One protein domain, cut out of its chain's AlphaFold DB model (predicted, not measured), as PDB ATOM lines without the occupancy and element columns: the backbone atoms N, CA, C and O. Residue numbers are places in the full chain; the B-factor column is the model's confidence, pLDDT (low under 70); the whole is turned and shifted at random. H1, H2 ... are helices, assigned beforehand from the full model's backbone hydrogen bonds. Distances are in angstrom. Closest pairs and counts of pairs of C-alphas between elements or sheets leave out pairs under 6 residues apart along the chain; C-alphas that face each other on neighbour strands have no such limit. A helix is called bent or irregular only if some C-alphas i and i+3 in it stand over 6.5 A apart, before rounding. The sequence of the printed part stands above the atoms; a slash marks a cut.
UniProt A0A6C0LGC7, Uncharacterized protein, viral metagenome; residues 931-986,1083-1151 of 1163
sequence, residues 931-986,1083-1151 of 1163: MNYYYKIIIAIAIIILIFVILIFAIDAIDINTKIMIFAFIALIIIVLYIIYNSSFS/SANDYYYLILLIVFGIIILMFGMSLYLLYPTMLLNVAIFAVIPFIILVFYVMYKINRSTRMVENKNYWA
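Overview. This is residues 931 to 986 and 1083 to 1151 of the 1163 residues of an uncharacterized protein of viral metagenome (UniProt A0A6C0LGC7). Four long helices lie nearly aligned as two helical hairpins, H1 with H2 and H3 with H4. H3 is in the middle: H4 packs along one side of it, while H1 and H2 meet it loosely on the other side, and a tail ending in short H5 sticks out past the end of H4 with residues 1142 to 1151. The printed part has 125 residues, with five named helices in the order H1, H2, H3, H4, H5 and no named strand; the class is all helix. The whole is loose, with a radius of gyration of the C-alphas of 18.3 A, and elongated, spanning 65 by 35 by 22 A.

Arrangement. H4, residues 1112 to 1141, touches H3, residues 1083 to 1110, with 20 pairs of C-alphas within 8 A; the closest are those of Gly 1104 and Ala 1122, 5.8 A apart. These two form a hairpin, running opposite ways at a shallow tilt of 8 degrees. H1, residues 931 to 954, touches H3 with its residues 931 to 935 alone; the closest C-alphas, of Met 931 and Ala 1084, are 7.3 A apart. They run the same way at a shallow tilt of 14 degrees. H1 and H2, residues 960 to 984, form a hairpin at a shallow tilt of 9 degrees, opposite ways. They only just touch, with 3 pairs of C-alphas within 8 A, the closest being Phe 953 and Lys 963 at 7.1 A. H2 and H3 are close but not clearly touching; their closest C-alphas, of Ile 960 and Leu 1109, are 7.7 A apart. H1, H2 and H3 make an up-and-down bundle, each helix running against the one before it. H4 is apart from H1 and H2, and H5, residues 1147 to 1151, touches no helix. In H1, H2 and H3 every O i to N i+4 pair is within hydrogen-bond range; in H4 22 of 26 are, and in H5 0 of 1, with 0 of 2 O i to N i+3 pairs.

Along the chain. H4 is 42.6 A long, H3 41.2 A, H2 35.9 A, H1 34.7 A and H5 6.7 A from first to last C-alpha. H4 is irregular, with C-alphas 1113 and 1116 8.3 A apart, and has a kink of 27 degrees near residue 1119. H1 begins at C-alpha 931 (1.984, -50.302, -1.924), H4 at C-alpha 1112 (28.860, -32.433, -27.277), and H5 ends at C-alpha 1151 (15.506, -58.038, 24.624).

Size, cuts and confidence. The two C-alphas farthest apart, of Ala 957 and Ala 1151, are 65.3 A apart. Residues 987 to 1082 are not printed, and C-alphas 986 and 1083 are 20.5 A apart across this cut, which lies in the link from H2 to H3. The links H1 to H2, H3 to H4 and H4 to H5 are tight. Residues 979 to 986, of which 979 to 984 belong to H2, stand free. Mean pLDDT of the printed part is 75.8; residues 982 to 986 and 1138 to 1151 are under 70.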
ATOM      1  N   MET A 931       0.823 -51.147  -1.620       77.31
ATOM      2  CA  MET A 931       1.984 -50.302  -1.924       77.31
ATOM      3  C   MET A 931       3.076 -51.059  -2.689       77.31
ATOM      4  O   MET A 931       3.601 -50.540  -3.673       77.31
ATOM      5  N   ASN A 932       3.390 -52.293  -2.292       77.75
ATOM      6  CA  ASN A 932       4.387 -53.132  -2.961       77.75
ATOM      7  C   ASN A 932       3.978 -53.467  -4.408       77.75
ATOM      8  O   ASN A 932       4.813 -53.486  -5.312       77.75
ATOM      9  N   TYR A 933       2.685 -53.689  -4.656       80.38
ATOM     10  CA  TYR A 933       2.164 -53.900  -6.005       80.38
ATOM     11  C   TYR A 933       2.371 -52.666  -6.899       80.38
ATOM     12  O   TYR A 933       2.980 -52.778  -7.967       80.38
ATOM     13  N   TYR A 934       1.956 -51.478  -6.445       79.75
ATOM     14  CA  TYR A 934       2.176 -50.233  -7.194       79.75
ATOM     15  C   TYR A 934       3.663 -49.926  -7.386       79.75
ATOM     16  O   TYR A 934       4.068 -49.475  -8.457       79.75
ATOM     17  N   TYR A 935       4.492 -50.228  -6.389       78.19
ATOM     18  CA  TYR A 935       5.937 -50.051  -6.462       78.19
ATOM     19  C   TYR A 935       6.567 -50.854  -7.608       78.19
ATOM     20  O   TYR A 935       7.327 -50.305  -8.410       78.19
ATOM     21  N   LYS A 936       6.201 -52.133  -7.749       75.81
ATOM     22  CA  LYS A 936       6.685 -52.982  -8.849       75.81
ATOM     23  C   LYS A 936       6.275 -52.438 -10.218       75.81
ATOM     24  O   LYS A 936       7.083 -52.471 -11.144       75.81
ATOM     25  N   ILE A 937       5.059 -51.901 -10.336       80.69
ATOM     26  CA  ILE A 937       4.581 -51.267 -11.571       80.69
ATOM     27  C   ILE A 937       5.398 -50.010 -11.891       80.69
ATOM     28  O   ILE A 937       5.844 -49.853 -13.025       80.69
ATOM     29  N   ILE A 938       5.646 -49.143 -10.904       78.56
ATOM     30  CA  ILE A 938       6.422 -47.908 -11.098       78.56
ATOM     31  C   ILE A 938       7.851 -48.226 -11.554       78.56
ATOM     32  O   ILE A 938       8.331 -47.610 -12.505       78.56
ATOM     33  N   ILE A 939       8.517 -49.213 -10.942       76.12
ATOM     34  CA  ILE A 939       9.854 -49.640 -11.386       76.12
ATOM     35  C   ILE A 939       9.813 -50.181 -12.814       76.12
ATOM     36  O   ILE A 939      10.660 -49.814 -13.625       76.12
ATOM     37  N   ALA A 940       8.849 -51.048 -13.133       77.69
ATOM     38  CA  ALA A 940       8.740 -51.625 -14.469       77.69
ATOM     39  C   ALA A 940       8.554 -50.530 -15.533       77.69
ATOM     40  O   ALA A 940       9.257 -50.533 -16.542       77.69
ATOM     41  N   ILE A 941       7.681 -49.549 -15.275       81.94
ATOM     42  CA  ILE A 941       7.476 -48.393 -16.157       81.94
ATOM     43  C   ILE A 941       8.762 -47.566 -16.278       81.94
ATOM     44  O   ILE A 941       9.153 -47.219 -17.391       81.94
ATOM     45  N   ALA A 942       9.455 -47.291 -15.171       77.94
ATOM     46  CA  ALA A 942      10.710 -46.542 -15.183       77.94
ATOM     47  C   ALA A 942      11.798 -47.233 -16.028       77.94
ATOM     48  O   ALA A 942      12.481 -46.571 -16.810       77.94
ATOM     49  N   ILE A 943      11.926 -48.561 -15.927       78.75
ATOM     50  CA  ILE A 943      12.868 -49.352 -16.733       78.75
ATOM     51  C   ILE A 943      12.483 -49.315 -18.218       78.75
ATOM     52  O   ILE A 943      13.352 -49.117 -19.065       78.75
ATOM     53  N   ILE A 944      11.196 -49.460 -18.548       82.50
ATOM     54  CA  ILE A 944      10.717 -49.399 -19.938       82.50
ATOM     55  C   ILE A 944      11.004 -48.024 -20.549       82.50
ATOM     56  O   ILE A 944      11.518 -47.951 -21.666       82.50
ATOM     57  N   ILE A 945      10.734 -46.940 -19.814       81.00
ATOM     58  CA  ILE A 945      11.039 -45.571 -20.253       81.00
ATOM     59  C   ILE A 945      12.545 -45.413 -20.484       81.00
ATOM     60  O   ILE A 945      12.947 -44.885 -21.519       81.00
ATOM     61  N   LEU A 946      13.382 -45.908 -19.567       79.56
ATOM     62  CA  LEU A 946      14.838 -45.844 -19.704       79.56
ATOM     63  C   LEU A 946      15.326 -46.575 -20.964       79.56
ATOM     64  O   LEU A 946      16.129 -46.024 -21.715       79.56
ATOM     65  N   ILE A 947      14.818 -47.782 -21.229       81.88
ATOM     66  CA  ILE A 947      15.159 -48.559 -22.431       81.88
ATOM     67  C   ILE A 947      14.727 -47.814 -23.699       81.88
ATOM     68  O   ILE A 947      15.509 -47.724 -24.645       81.88
ATOM     69  N   PHE A 948      13.520 -47.239 -23.718       82.94
ATOM     70  CA  PHE A 948      13.039 -46.443 -24.850       82.94
ATOM     71  C   PHE A 948      13.929 -45.229 -25.120       82.94
ATOM     72  O   PHE A 948      14.288 -44.980 -26.270       82.94
ATOM     73  N   VAL A 949      14.332 -44.506 -24.070       80.00
ATOM     74  CA  VAL A 949      15.256 -43.370 -24.195       80.00
ATOM     75  C   VAL A 949      16.594 -43.837 -24.772       80.00
ATOM     76  O   VAL A 949      17.081 -43.234 -25.723       80.00
ATOM     77  N   ILE A 950      17.165 -44.939 -24.278       79.75
ATOM     78  CA  ILE A 950      18.429 -45.478 -24.809       79.75
ATOM     79  C   ILE A 950      18.291 -45.861 -26.293       79.75
ATOM     80  O   ILE A 950      19.143 -45.487 -27.100       79.75
ATOM     81  N   LEU A 951      17.208 -46.547 -26.673       84.25
ATOM     82  CA  LEU A 951      16.960 -46.968 -28.056       84.25
ATOM     83  C   LEU A 951      16.809 -45.781 -29.013       84.25
ATOM     84  O   LEU A 951      17.404 -45.791 -30.086       84.25
ATOM     85  N   ILE A 952      16.064 -44.741 -28.627       83.19
ATOM     86  CA  ILE A 952      15.872 -43.540 -29.459       83.19
ATOM     87  C   ILE A 952      17.208 -42.831 -29.709       83.19
ATOM     88  O   ILE A 952      17.474 -42.364 -30.818       83.19
ATOM     89  N   PHE A 953      18.069 -42.760 -28.692       77.56
ATOM     90  CA  PHE A 953      19.361 -42.096 -28.824       77.56
ATOM     91  C   PHE A 953      20.372 -42.906 -29.641       77.56
ATOM     92  O   PHE A 953      21.170 -42.292 -30.350       77.56
ATOM     93  N   ALA A 954      20.285 -44.240 -29.613       80.69
ATOM     94  CA  ALA A 954      21.144 -45.144 -30.378       80.69
ATOM     95  C   ALA A 954      20.850 -45.175 -31.893       80.69
ATOM     96  O   ALA A 954      21.669 -45.672 -32.660       80.69
ATOM     97  N   ILE A 955      19.701 -44.664 -32.347       87.62
ATOM     98  CA  ILE A 955      19.360 -44.634 -33.776       87.62
ATOM     99  C   ILE A 955      19.988 -43.391 -34.422       87.62
ATOM    100  O   ILE A 955      19.512 -42.269 -34.237       87.62
ATOM    101  N   ASP A 956      21.043 -43.581 -35.213       86.31
ATOM    102  CA  ASP A 956      21.745 -42.495 -35.922       86.31
ATOM    103  C   ASP A 956      20.899 -41.829 -37.019       86.31
ATOM    104  O   ASP A 956      21.143 -40.684 -37.387       86.31
ATOM    105  N   ALA A 957      19.867 -42.518 -37.515       88.00
ATOM    106  CA  ALA A 957      18.995 -42.032 -38.585       88.00
ATOM    107  C   ALA A 957      18.017 -40.916 -38.157       88.00
ATOM    108  O   ALA A 957      17.380 -40.308 -39.015       88.00
ATOM    109  N   ILE A 958      17.868 -40.655 -36.854       87.88
ATOM    110  CA  ILE A 958      16.995 -39.592 -36.339       87.88
ATOM    111  C   ILE A 958      17.839 -38.334 -36.133       87.88
ATOM    112  O   ILE A 958      18.816 -38.356 -35.379       87.88
ATOM    113  N   ASP A 959      17.455 -37.227 -36.771       88.00
ATOM    114  CA  ASP A 959      18.164 -35.961 -36.606       88.00
ATOM    115  C   ASP A 959      18.046 -35.424 -35.166       88.00
ATOM    116  O   ASP A 959      17.104 -35.722 -34.422       88.00
ATOM    117  N   ILE A 960      19.022 -34.611 -34.764       82.44
ATOM    118  CA  ILE A 960      19.147 -34.097 -33.396       82.44
ATOM    119  C   ILE A 960      17.911 -33.309 -32.937       82.44
ATOM    120  O   ILE A 960      17.512 -33.438 -31.779       82.44
ATOM    121  N   ASN A 961      17.256 -32.555 -33.825       82.75
ATOM    122  CA  ASN A 961      16.071 -31.777 -33.467       82.75
ATOM    123  C   ASN A 961      14.873 -32.696 -33.204       82.75
ATOM    124  O   ASN A 961      14.121 -32.467 -32.255       82.75
ATOM    125  N   THR A 962      14.731 -33.779 -33.973       85.50
ATOM    126  CA  THR A 962      13.698 -34.792 -33.728       85.50
ATOM    127  C   THR A 962      13.950 -35.553 -32.422       85.50
ATOM    128  O   THR A 962      13.011 -35.765 -31.652       85.50
ATOM    129  N   LYS A 963      15.211 -35.883 -32.092       83.25
ATOM    130  CA  LYS A 963      15.570 -36.472 -30.783       83.25
ATOM    131  C   LYS A 963      15.207 -35.540 -29.620       83.25
ATOM    132  O   LYS A 963      14.610 -35.997 -28.645       83.25
ATOM    133  N   ILE A 964      15.499 -34.239 -29.738       80.19
ATOM    134  CA  ILE A 964      15.138 -33.220 -28.735       80.19
ATOM    135  C   ILE A 964      13.614 -33.118 -28.576       80.19
ATOM    136  O   ILE A 964      13.120 -33.079 -27.449       80.19
ATOM    137  N   MET A 965      12.858 -33.112 -29.678       83.62
ATOM    138  CA  MET A 965      11.398 -32.988 -29.629       83.62
ATOM    139  C   MET A 965      10.735 -34.213 -28.978       83.62
ATOM    140  O   MET A 965       9.881 -34.058 -28.104       83.62
ATOM    141  N   ILE A 966      11.166 -35.429 -29.342       83.12
ATOM    142  CA  ILE A 966      10.685 -36.677 -28.726       83.12
ATOM    143  C   ILE A 966      11.016 -36.694 -27.230       83.12
ATOM    144  O   ILE A 966      10.178 -37.061 -26.405       83.12
ATOM    145  N   PHE A 967      12.214 -36.245 -26.859       77.94
ATOM    146  CA  PHE A 967      12.630 -36.167 -25.465       77.94
ATOM    147  C   PHE A 967      11.794 -35.164 -24.654       77.94
ATOM    148  O   PHE A 967      11.340 -35.495 -23.559       77.94
ATOM    149  N   ALA A 968      11.523 -33.974 -25.198       80.31
ATOM    150  CA  ALA A 968      10.649 -32.985 -24.567       80.31
ATOM    151  C   ALA A 968       9.219 -33.524 -24.371       80.31
ATOM    152  O   ALA A 968       8.594 -33.270 -23.342       80.31
ATOM    153  N   PHE A 969       8.723 -34.322 -25.320       83.19
ATOM    154  CA  PHE A 969       7.417 -34.971 -25.216       83.19
ATOM    155  C   PHE A 969       7.384 -36.057 -24.126       83.19
ATOM    156  O   PHE A 969       6.455 -36.088 -23.320       83.19
ATOM    157  N   ILE A 970       8.420 -36.900 -24.031       81.12
ATOM    158  CA  ILE A 970       8.557 -37.894 -22.950       81.12
ATOM    159  C   ILE A 970       8.660 -37.196 -21.585       81.12
ATOM    160  O   ILE A 970       7.994 -37.608 -20.636       81.12
ATOM    161  N   ALA A 971       9.431 -36.110 -21.488       77.56
ATOM    162  CA  ALA A 971       9.540 -35.302 -20.276       77.56
ATOM    163  C   ALA A 971       8.180 -34.738 -19.837       77.56
ATOM    164  O   ALA A 971       7.825 -34.823 -18.662       77.56
ATOM    165  N   LEU A 972       7.396 -34.218 -20.786       83.06
ATOM    166  CA  LEU A 972       6.047 -33.718 -20.531       83.06
ATOM    167  C   LEU A 972       5.119 -34.834 -20.026       83.06
ATOM    168  O   LEU A 972       4.406 -34.623 -19.047       83.06
ATOM    169  N   ILE A 973       5.163 -36.026 -20.632       82.38
ATOM    170  CA  ILE A 973       4.385 -37.191 -20.175       82.38
ATOM    171  C   ILE A 973       4.772 -37.580 -18.744       82.38
ATOM    172  O   ILE A 973       3.887 -37.809 -17.923       82.38
ATOM    173  N   ILE A 974       6.068 -37.616 -18.417       79.12
ATOM    174  CA  ILE A 974       6.542 -37.934 -17.061       79.12
ATOM    175  C   ILE A 974       6.048 -36.887 -16.052       79.12
ATOM    176  O   ILE A 974       5.578 -37.260 -14.979       79.12
ATOM    177  N   ILE A 975       6.092 -35.595 -16.395       78.75
ATOM    178  CA  ILE A 975       5.582 -34.513 -15.536       78.75
ATOM    179  C   ILE A 975       4.070 -34.649 -15.328       78.75
ATOM    180  O   ILE A 975       3.599 -34.535 -14.199       78.75
ATOM    181  N   VAL A 976       3.304 -34.940 -16.383       78.94
ATOM    182  CA  VAL A 976       1.851 -35.150 -16.288       78.94
ATOM    183  C   VAL A 976       1.528 -36.383 -15.440       78.94
ATOM    184  O   VAL A 976       0.684 -36.295 -14.554       78.94
ATOM    185  N   LEU A 977       2.228 -37.504 -15.639       78.88
ATOM    186  CA  LEU A 977       2.069 -38.711 -14.817       78.88
ATOM    187  C   LEU A 977       2.444 -38.459 -13.351       78.88
ATOM    188  O   LEU A 977       1.751 -38.946 -12.461       78.88
ATOM    189  N   TYR A 978       3.488 -37.670 -13.088       76.75
ATOM    190  CA  TYR A 978       3.867 -37.268 -11.734       76.75
ATOM    191  C   TYR A 978       2.797 -36.384 -11.082       76.75
ATOM    192  O   TYR A 978       2.444 -36.608  -9.927       76.75
ATOM    193  N   ILE A 979       2.233 -35.420 -11.815       73.69
ATOM    194  CA  ILE A 979       1.135 -34.575 -11.325       73.69
ATOM    195  C   ILE A 979      -0.111 -35.422 -11.042       73.69
ATOM    196  O   ILE A 979      -0.708 -35.246  -9.986       73.69
ATOM    197  N   ILE A 980      -0.473 -36.357 -11.930       73.19
ATOM    198  CA  ILE A 980      -1.596 -37.289 -11.727       73.19
ATOM    199  C   ILE A 980      -1.347 -38.180 -10.508       73.19
ATOM    200  O   ILE A 980      -2.250 -38.375  -9.698       73.19
ATOM    201  N   TYR A 981      -0.129 -38.698 -10.341       73.81
ATOM    202  CA  TYR A 981       0.242 -39.477  -9.163       73.81
ATOM    203  C   TYR A 981       0.082 -38.641  -7.888       73.81
ATOM    204  O   TYR A 981      -0.619 -39.054  -6.973       73.81
ATOM    205  N   ASN A 982       0.645 -37.431  -7.855       67.75
ATOM    206  CA  ASN A 982       0.631 -36.576  -6.670       67.75
ATOM    207  C   ASN A 982      -0.772 -36.023  -6.342       67.75
ATOM    208  O   ASN A 982      -1.088 -35.813  -5.174       67.75
ATOM    209  N   SER A 983      -1.630 -35.815  -7.347       64.62
ATOM    210  CA  SER A 983      -3.024 -35.391  -7.154       64.62
ATOM    211  C   SER A 983      -3.952 -36.539  -6.750       64.62
ATOM    212  O   SER A 983      -4.923 -36.309  -6.034       64.62
ATOM    213  N   SER A 984      -3.641 -37.773  -7.155       61.19
ATOM    214  CA  SER A 984      -4.417 -38.967  -6.789       61.19
ATOM    215  C   SER A 984      -4.032 -39.530  -5.414       61.19
ATOM    216  O   SER A 984      -4.798 -40.294  -4.833       61.19
ATOM    217  N   PHE A 985      -2.861 -39.158  -4.880       51.91
ATOM    218  CA  PHE A 985      -2.317 -39.671  -3.615       51.91
ATOM    219  C   PHE A 985      -2.460 -38.703  -2.429       51.91
ATOM    220  O   PHE A 985      -1.713 -38.807  -1.454       51.91
ATOM    221  N   SER A 986      -3.434 -37.784  -2.450       37.50
ATOM    222  CA  SER A 986      -3.843 -37.061  -1.239       37.50
ATOM    223  C   SER A 986      -4.619 -38.004  -0.313       37.50
ATOM    224  O   SER A 986      -5.840 -37.903  -0.163       37.50
ATOM    225  N   SER A1083       9.322 -50.735   6.403       79.31
ATOM    226  CA  SER A1083       9.595 -51.240   5.054       79.31
ATOM    227  C   SER A1083       8.875 -50.410   3.985       79.31
ATOM    228  O   SER A1083       9.479 -50.091   2.964       79.31
ATOM    229  N   ALA A1084       7.633 -49.976   4.234       79.75
ATOM    230  CA  ALA A1084       6.915 -49.064   3.341       79.75
ATOM    231  C   ALA A1084       7.648 -47.718   3.154       79.75
ATOM    232  O   ALA A1084       7.773 -47.233   2.028       79.75
ATOM    233  N   ASN A1085       8.202 -47.149   4.230       80.06
ATOM    234  CA  ASN A1085       9.019 -45.934   4.151       80.06
ATOM    235  C   ASN A1085      10.309 -46.134   3.343       80.06
ATOM    236  O   ASN A1085      10.704 -45.244   2.590       80.06
ATOM    237  N   ASP A1086      10.960 -47.291   3.462       81.19
ATOM    238  CA  ASP A1086      12.173 -47.578   2.689       81.19
ATOM    239  C   ASP A1086      11.869 -47.644   1.179       81.19
ATOM    240  O   ASP A1086      12.618 -47.083   0.374       81.19
ATOM    241  N   TYR A1087      10.724 -48.218   0.783       78.44
ATOM    242  CA  TYR A1087      10.266 -48.179  -0.612       78.44
ATOM    243  C   TYR A1087       9.994 -46.756  -1.098       78.44
ATOM    244  O   TYR A1087      10.379 -46.413  -2.216       78.44
ATOM    245  N   TYR A1088       9.387 -45.907  -0.265       81.06
ATOM    246  CA  TYR A1088       9.152 -44.504  -0.610       81.06
ATOM    247  C   TYR A1088      10.461 -43.763  -0.925       81.06
ATOM    248  O   TYR A1088      10.573 -43.107  -1.964       81.06
ATOM    249  N   TYR A1089      11.490 -43.917  -0.085       80.62
ATOM    250  CA  TYR A1089      12.795 -43.296  -0.335       80.62
ATOM    251  C   TYR A1089      13.494 -43.851  -1.579       80.62
ATOM    252  O   TYR A1089      14.168 -43.101  -2.290       80.62
ATOM    253  N   LEU A1090      13.308 -45.137  -1.877       80.00
ATOM    254  CA  LEU A1090      13.850 -45.756  -3.081       80.00
ATOM    255  C   LEU A1090      13.175 -45.227  -4.358       80.00
ATOM    256  O   LEU A1090      13.870 -44.954  -5.336       80.00
ATOM    257  N   ILE A1091      11.855 -44.997  -4.342       77.75
ATOM    258  CA  ILE A1091      11.146 -44.318  -5.443       77.75
ATOM    259  C   ILE A1091      11.724 -42.918  -5.648       77.75
ATOM    260  O   ILE A1091      12.047 -42.538  -6.773       77.75
ATOM    261  N   LEU A1092      11.890 -42.164  -4.562       79.56
ATOM    262  CA  LEU A1092      12.386 -40.791  -4.608       79.56
ATOM    263  C   LEU A1092      13.798 -40.726  -5.219       79.56
ATOM    264  O   LEU A1092      14.083 -39.839  -6.022       79.56
ATOM    265  N   LEU A1093      14.644 -41.716  -4.916       81.81
ATOM    266  CA  LEU A1093      15.975 -41.872  -5.505       81.81
ATOM    267  C   LEU A1093      15.928 -42.219  -7.000       81.81
ATOM    268  O   LEU A1093      16.678 -41.627  -7.775       81.81
ATOM    269  N   ILE A1094      15.047 -43.134  -7.419       80.19
ATOM    270  CA  ILE A1094      14.879 -43.494  -8.837       80.19
ATOM    271  C   ILE A1094      14.397 -42.281  -9.641       80.19
ATOM    272  O   ILE A1094      14.968 -41.973 -10.685       80.19
ATOM    273  N   VAL A1095      13.393 -41.556  -9.138       80.31
ATOM    274  CA  VAL A1095      12.841 -40.364  -9.801       80.31
ATOM    275  C   VAL A1095      13.905 -39.277  -9.951       80.31
ATOM    276  O   VAL A1095      14.094 -38.752 -11.047       80.31
ATOM    277  N   PHE A1096      14.658 -38.974  -8.891       81.25
ATOM    278  CA  PHE A1096      15.762 -38.016  -8.988       81.25
ATOM    279  C   PHE A1096      16.876 -38.488  -9.927       81.25
ATOM    280  O   PHE A1096      17.433 -37.674 -10.662       81.25
ATOM    281  N   GLY A1097      17.186 -39.787  -9.930       81.56
ATOM    282  CA  GLY A1097      18.140 -40.379 -10.861       81.56
ATOM    283  C   GLY A1097      17.738 -40.133 -12.313       81.56
ATOM    284  O   GLY A1097      18.560 -39.671 -13.101       81.56
ATOM    285  N   ILE A1098      16.461 -40.344 -12.644       79.25
ATOM    286  CA  ILE A1098      15.908 -40.056 -13.976       79.25
ATOM    287  C   ILE A1098      16.038 -38.565 -14.306       79.25
ATOM    288  O   ILE A1098      16.517 -38.233 -15.387       79.25
ATOM    289  N   ILE A1099      15.694 -37.662 -13.380       80.81
ATOM    290  CA  ILE A1099      15.797 -36.205 -13.593       80.81
ATOM    291  C   ILE A1099      17.244 -35.780 -13.888       80.81
ATOM    292  O   ILE A1099      17.487 -35.007 -14.815       80.81
ATOM    293  N   ILE A1100      18.218 -36.300 -13.136       81.50
ATOM    294  CA  ILE A1100      19.641 -36.000 -13.346       81.50
ATOM    295  C   ILE A1100      20.107 -36.521 -14.710       81.50
ATOM    296  O   ILE A1100      20.792 -35.807 -15.443       81.50
ATOM    297  N   LEU A1101      19.702 -37.739 -15.079       79.31
ATOM    298  CA  LEU A1101      20.046 -38.357 -16.362       79.31
ATOM    299  C   LEU A1101      19.447 -37.561 -17.532       79.31
ATOM    300  O   LEU A1101      20.119 -37.303 -18.530       79.31
ATOM    301  N   MET A1102      18.215 -37.079 -17.364       77.75
ATOM    302  CA  MET A1102      17.536 -36.207 -18.317       77.75
ATOM    303  C   MET A1102      18.236 -34.854 -18.497       77.75
ATOM    304  O   MET A1102      18.379 -34.369 -19.624       77.75
ATOM    305  N   PHE A1103      18.701 -34.254 -17.401       81.88
ATOM    306  CA  PHE A1103      19.451 -33.002 -17.443       81.88
ATOM    307  C   PHE A1103      20.823 -33.191 -18.109       81.88
ATOM    308  O   PHE A1103      21.208 -32.402 -18.971       81.88
ATOM    309  N   GLY A1104      21.521 -34.286 -17.788       81.38
ATOM    310  CA  GLY A1104      22.795 -34.650 -18.412       81.38
ATOM    311  C   GLY A1104      22.677 -34.874 -19.923       81.38
ATOM    312  O   GLY A1104      23.479 -34.340 -20.685       81.38
ATOM    313  N   MET A1105      21.639 -35.587 -20.374       76.62
ATOM    314  CA  MET A1105      21.361 -35.797 -21.805       76.62
ATOM    315  C   MET A1105      21.050 -34.485 -22.535       76.62
ATOM    316  O   MET A1105      21.565 -34.252 -23.626       76.62
ATOM    317  N   SER A1106      20.263 -33.597 -21.919       80.38
ATOM    318  CA  SER A1106      19.975 -32.266 -22.479       80.38
ATOM    319  C   SER A1106      21.250 -31.432 -22.651       80.38
ATOM    320  O   SER A1106      21.464 -30.830 -23.701       80.38
ATOM    321  N   LEU A1107      22.130 -31.429 -21.644       81.38
ATOM    322  CA  LEU A1107      23.411 -30.723 -21.713       81.38
ATOM    323  C   LEU A1107      24.358 -31.324 -22.756       81.38
ATOM    324  O   LEU A1107      25.048 -30.576 -23.446       81.38
ATOM    325  N   TYR A1108      24.370 -32.651 -22.899       80.56
ATOM    326  CA  TYR A1108      25.160 -33.329 -23.925       80.56
ATOM    327  C   TYR A1108      24.739 -32.918 -25.339       80.56
ATOM    328  O   TYR A1108      25.592 -32.615 -26.170       80.56
ATOM    329  N   LEU A1109      23.429 -32.846 -25.593       77.50
ATOM    330  CA  LEU A1109      22.894 -32.415 -26.885       77.50
ATOM    331  C   LEU A1109      23.244 -30.956 -27.210       77.50
ATOM    332  O   LEU A1109      23.463 -30.631 -28.374       77.50
ATOM    333  N   LEU A1110      23.320 -30.088 -26.198       82.19
ATOM    334  CA  LEU A1110      23.680 -28.679 -26.375       82.19
ATOM    335  C   LEU A1110      25.194 -28.466 -26.555       82.19
ATOM    336  O   LEU A1110      25.597 -27.565 -27.288       82.19
ATOM    337  N   TYR A1111      26.032 -29.281 -25.903       84.06
ATOM    338  CA  TYR A1111      27.489 -29.100 -25.865       84.06
ATOM    339  C   TYR A1111      28.249 -30.438 -25.957       84.06
ATOM    340  O   TYR A1111      28.877 -30.869 -24.983       84.06
ATOM    341  N   PRO A1112      28.272 -31.098 -27.129       79.12
ATOM    342  CA  PRO A1112      28.860 -32.433 -27.277       79.12
ATOM    343  C   PRO A1112      30.374 -32.472 -27.011       79.12
ATOM    344  O   PRO A1112      30.903 -33.486 -26.561       79.12
ATOM    345  N   THR A1113      31.085 -31.355 -27.207       84.88
ATOM    346  CA  THR A1113      32.529 -31.238 -26.930       84.88
ATOM    347  C   THR A1113      32.869 -31.197 -25.433       84.88
ATOM    348  O   THR A1113      34.032 -31.352 -25.070       84.88
ATOM    349  N   MET A1114      31.874 -31.029 -24.555       83.75
ATOM    350  CA  MET A1114      32.025 -30.940 -23.095       83.75
ATOM    351  C   MET A1114      31.585 -32.224 -22.368       83.75
ATOM    352  O   MET A1114      31.303 -32.185 -21.169       83.75
ATOM    353  N   LEU A1115      31.550 -33.369 -23.064       75.56
ATOM    354  CA  LEU A1115      31.064 -34.661 -22.553       75.56
ATOM    355  C   LEU A1115      31.600 -35.009 -21.150       75.56
ATOM    356  O   LEU A1115      30.832 -35.394 -20.269       75.56
ATOM    357  N   LEU A1116      32.905 -34.833 -20.923       75.94
ATOM    358  CA  LEU A1116      33.539 -35.149 -19.640       75.94
ATOM    359  C   LEU A1116      33.030 -34.246 -18.505       75.94
ATOM    360  O   LEU A1116      32.752 -34.728 -17.409       75.94
ATOM    361  N   ASN A1117      32.848 -32.952 -18.775       79.25
ATOM    362  CA  ASN A1117      32.360 -31.990 -17.788       79.25
ATOM    363  C   ASN A1117      30.886 -32.237 -17.452       79.25
ATOM    364  O   ASN A1117      30.509 -32.161 -16.286       79.25
ATOM    365  N   VAL A1118      30.072 -32.604 -18.446       78.81
ATOM    366  CA  VAL A1118      28.660 -32.970 -18.248       78.81
ATOM    367  C   VAL A1118      28.534 -34.261 -17.434       78.81
ATOM    368  O   VAL A1118      27.721 -34.325 -16.511       78.81
ATOM    369  N   ALA A1119      29.378 -35.264 -17.702       76.88
ATOM    370  CA  ALA A1119      29.408 -36.503 -16.927       76.88
ATOM    371  C   ALA A1119      29.779 -36.248 -15.455       76.88
ATOM    372  O   ALA A1119      29.103 -36.745 -14.555       76.88
ATOM    373  N   ILE A1120      30.793 -35.418 -15.193       79.06
ATOM    374  CA  ILE A1120      31.192 -35.042 -13.827       79.06
ATOM    375  C   ILE A1120      30.055 -34.297 -13.108       79.06
ATOM    376  O   ILE A1120      29.749 -34.609 -11.953       79.06
ATOM    377  N   PHE A1121      29.384 -33.364 -13.791       79.75
ATOM    378  CA  PHE A1121      28.289 -32.579 -13.214       79.75
ATOM    379  C   PHE A1121      27.035 -33.412 -12.906       79.75
ATOM    380  O   PHE A1121      26.299 -33.068 -11.987       79.75
ATOM    381  N   ALA A1122      26.790 -34.505 -13.635       76.31
ATOM    382  CA  ALA A1122      25.663 -35.407 -13.388       76.31
ATOM    383  C   ALA A1122      25.973 -36.469 -12.316       76.31
ATOM    384  O   ALA A1122      25.125 -36.789 -11.481       76.31
ATOM    385  N   VAL A1123      27.199 -37.001 -12.296       79.25
ATOM    386  CA  VAL A1123      27.581 -38.105 -11.403       79.25
ATOM    387  C   VAL A1123      27.756 -37.640  -9.952       79.25
ATOM    388  O   VAL A1123      27.318 -38.337  -9.038       79.25
ATOM    389  N   ILE A1124      28.336 -36.457  -9.709       81.12
ATOM    390  CA  ILE A1124      28.593 -35.970  -8.340       81.12
ATOM    391  C   ILE A1124      27.292 -35.757  -7.532       81.12
ATOM    392  O   ILE A1124      27.197 -36.299  -6.426       81.12
ATOM    393  N   PRO A1125      26.261 -35.046  -8.035       80.69
ATOM    394  CA  PRO A1125      24.995 -34.884  -7.317       80.69
ATOM    395  C   PRO A1125      24.265 -36.209  -7.103       80.69
ATOM    396  O   PRO A1125      23.663 -36.409  -6.049       80.69
ATOM    397  N   PHE A1126      24.350 -37.131  -8.069       81.50
ATOM    398  CA  PHE A1126      23.760 -38.459  -7.936       81.50
ATOM    399  C   PHE A1126      24.426 -39.256  -6.809       81.50
ATOM    400  O   PHE A1126      23.726 -39.816  -5.971       81.50
ATOM    401  N   ILE A1127      25.762 -39.243  -6.715       79.88
ATOM    402  CA  ILE A1127      26.489 -39.892  -5.615       79.88
ATOM    403  C   ILE A1127      26.106 -39.271  -4.266       79.88
ATOM    404  O   ILE A1127      25.812 -40.011  -3.330       79.88
ATOM    405  N   ILE A1128      26.053 -37.937  -4.159       84.19
ATOM    406  CA  ILE A1128      25.652 -37.242  -2.920       84.19
ATOM    407  C   ILE A1128      24.224 -37.631  -2.514       84.19
ATOM    408  O   ILE A1128      23.967 -37.898  -1.340       84.19
ATOM    409  N   LEU A1129      23.304 -37.710  -3.476       82.38
ATOM    410  CA  LEU A1129      21.923 -38.111  -3.231       82.38
ATOM    411  C   LEU A1129      21.820 -39.577  -2.796       82.38
ATOM    412  O   LEU A1129      21.140 -39.868  -1.813       82.38
ATOM    413  N   VAL A1130      22.515 -40.493  -3.480       81.19
ATOM    414  CA  VAL A1130      22.587 -41.910  -3.091       81.19
ATOM    415  C   VAL A1130      23.129 -42.024  -1.670       81.19
ATOM    416  O   VAL A1130      22.549 -42.741  -0.861       81.19
ATOM    417  N   PHE A1131      24.174 -41.265  -1.327       77.69
ATOM    418  CA  PHE A1131      24.739 -41.252   0.022       77.69
ATOM    419  C   PHE A1131      23.756 -40.697   1.059       77.69
ATOM    420  O   PHE A1131      23.630 -41.263   2.142       77.69
ATOM    421  N   TYR A1132      23.022 -39.629   0.738       84.25
ATOM    422  CA  TYR A1132      22.002 -39.051   1.616       84.25
ATOM    423  C   TYR A1132      20.834 -40.015   1.863       84.25
ATOM    424  O   TYR A1132      20.400 -40.191   3.004       84.25
ATOM    425  N   VAL A1133      20.345 -40.678   0.812       77.25
ATOM    426  CA  VAL A1133      19.260 -41.662   0.901       77.25
ATOM    427  C   VAL A1133      19.728 -42.915   1.634       77.25
ATOM    428  O   VAL A1133      19.056 -43.346   2.566       77.25
ATOM    429  N   MET A1134      20.913 -43.444   1.315       74.00
ATOM    430  CA  MET A1134      21.529 -44.553   2.054       74.00
ATOM    431  C   MET A1134      21.755 -44.191   3.522       74.00
ATOM    432  O   MET A1134      21.513 -45.015   4.394       74.00
ATOM    433  N   TYR A1135      22.152 -42.954   3.830       78.56
ATOM    434  CA  TYR A1135      22.263 -42.466   5.203       78.56
ATOM    435  C   TYR A1135      20.901 -42.412   5.909       78.56
ATOM    436  O   TYR A1135      20.805 -42.809   7.067       78.56
ATOM    437  N   LYS A1136      19.832 -41.973   5.234       73.75
ATOM    438  CA  LYS A1136      18.464 -41.956   5.783       73.75
ATOM    439  C   LYS A1136      17.894 -43.363   5.995       73.75
ATOM    440  O   LYS A1136      17.337 -43.602   7.065       73.75
ATOM    441  N   ILE A1137      18.094 -44.279   5.046       73.06
ATOM    442  CA  ILE A1137      17.720 -45.701   5.150       73.06
ATOM    443  C   ILE A1137      18.541 -46.383   6.258       73.06
ATOM    444  O   ILE A1137      17.998 -47.076   7.113       73.06
ATOM    445  N   ASN A1138      19.850 -46.129   6.343       64.38
ATOM    446  CA  ASN A1138      20.683 -46.682   7.416       64.38
ATOM    447  C   ASN A1138      20.366 -46.073   8.787       64.38
ATOM    448  O   ASN A1138      20.449 -46.757   9.805       64.38
ATOM    449  N   ARG A1139      19.971 -44.797   8.850       63.25
ATOM    450  CA  ARG A1139      19.521 -44.163  10.096       63.25
ATOM    451  C   ARG A1139      18.167 -44.710  10.542       63.25
ATOM    452  O   ARG A1139      17.993 -44.908  11.739       63.25
ATOM    453  N   SER A1140      17.241 -44.989   9.620       51.66
ATOM    454  CA  SER A1140      15.965 -45.630   9.960       51.66
ATOM    455  C   SER A1140      16.203 -47.056  10.470       51.66
ATOM    456  O   SER A1140      15.607 -47.452  11.468       51.66
ATOM    457  N   THR A1141      17.121 -47.818   9.865       45.69
ATOM    458  CA  THR A1141      17.402 -49.234  10.176       45.69
ATOM    459  C   THR A1141      18.279 -49.487  11.402       45.69
ATOM    460  O   THR A1141      18.404 -50.647  11.797       45.69
ATOM    461  N   ARG A1142      18.795 -48.457  12.091       50.16
ATOM    462  CA  ARG A1142      19.474 -48.609  13.394       50.16
ATOM    463  C   ARG A1142      18.510 -49.099  14.485       50.16
ATOM    464  O   ARG A1142      18.095 -48.360  15.367       50.16
ATOM    465  N   MET A1143      18.221 -50.399  14.479       44.66
ATOM    466  CA  MET A1143      17.555 -51.115  15.575       44.66
ATOM    467  C   MET A1143      18.366 -51.070  16.882       44.66
ATOM    468  O   MET A1143      17.830 -51.369  17.942       44.66
ATOM    469  N   VAL A1144      19.642 -50.669  16.825       44.53
ATOM    470  CA  VAL A1144      20.536 -50.505  17.984       44.53
ATOM    471  C   VAL A1144      20.023 -49.447  18.973       44.53
ATOM    472  O   VAL A1144      20.311 -49.533  20.166       44.53
ATOM    473  N   GLU A1145      19.234 -48.472  18.515       45.22
ATOM    474  CA  GLU A1145      18.672 -47.434  19.391       45.22
ATOM    475  C   GLU A1145      17.375 -47.882  20.089       45.22
ATOM    476  O   GLU A1145      17.047 -47.353  21.149       45.22
ATOM    477  N   ASN A1146      16.693 -48.924  19.590       44.91
ATOM    478  CA  ASN A1146      15.510 -49.502  20.231       44.91
ATOM    479  C   ASN A1146      15.886 -50.782  21.001       44.91
ATOM    480  O   ASN A1146      15.591 -51.905  20.588       44.91
ATOM    481  N   LYS A1147      16.584 -50.607  22.132       48.03
ATOM    482  CA  LYS A1147      17.090 -51.703  22.988       48.03
ATOM    483  C   LYS A1147      16.009 -52.700  23.440       48.03
ATOM    484  O   LYS A1147      16.341 -53.845  23.735       48.03
ATOM    485  N   ASN A1148      14.735 -52.303  23.436       50.31
ATOM    486  CA  ASN A1148      13.615 -53.163  23.823       50.31
ATOM    487  C   ASN A1148      13.304 -54.261  22.793       50.31
ATOM    488  O   ASN A1148      12.859 -55.337  23.186       50.31
ATOM    489  N   TYR A1149      13.589 -54.032  21.506       46.44
ATOM    490  CA  TYR A1149      13.313 -54.994  20.430       46.44
ATOM    491  C   TYR A1149      14.183 -56.260  20.544       46.44
ATOM    492  O   TYR A1149      13.688 -57.379  20.439       46.44
ATOM    493  N   TRP A1150      15.479 -56.097  20.837       46.28
ATOM    494  CA  TRP A1150      16.406 -57.228  20.976       46.28
ATOM    495  C   TRP A1150      16.182 -58.031  22.260       46.28
ATOM    496  O   TRP A1150      16.326 -59.249  22.245       46.28
ATOM    497  N   ALA A1151      15.771 -57.374  23.348       50.38
ATOM    498  CA  ALA A1151      15.506 -58.038  24.624       50.38
ATOM    499  C   ALA A1151      14.254 -58.937  24.604       50.38
ATOM    500  O   ALA A1151      14.162 -59.855  25.415       50.38
TER     501      ALA A1151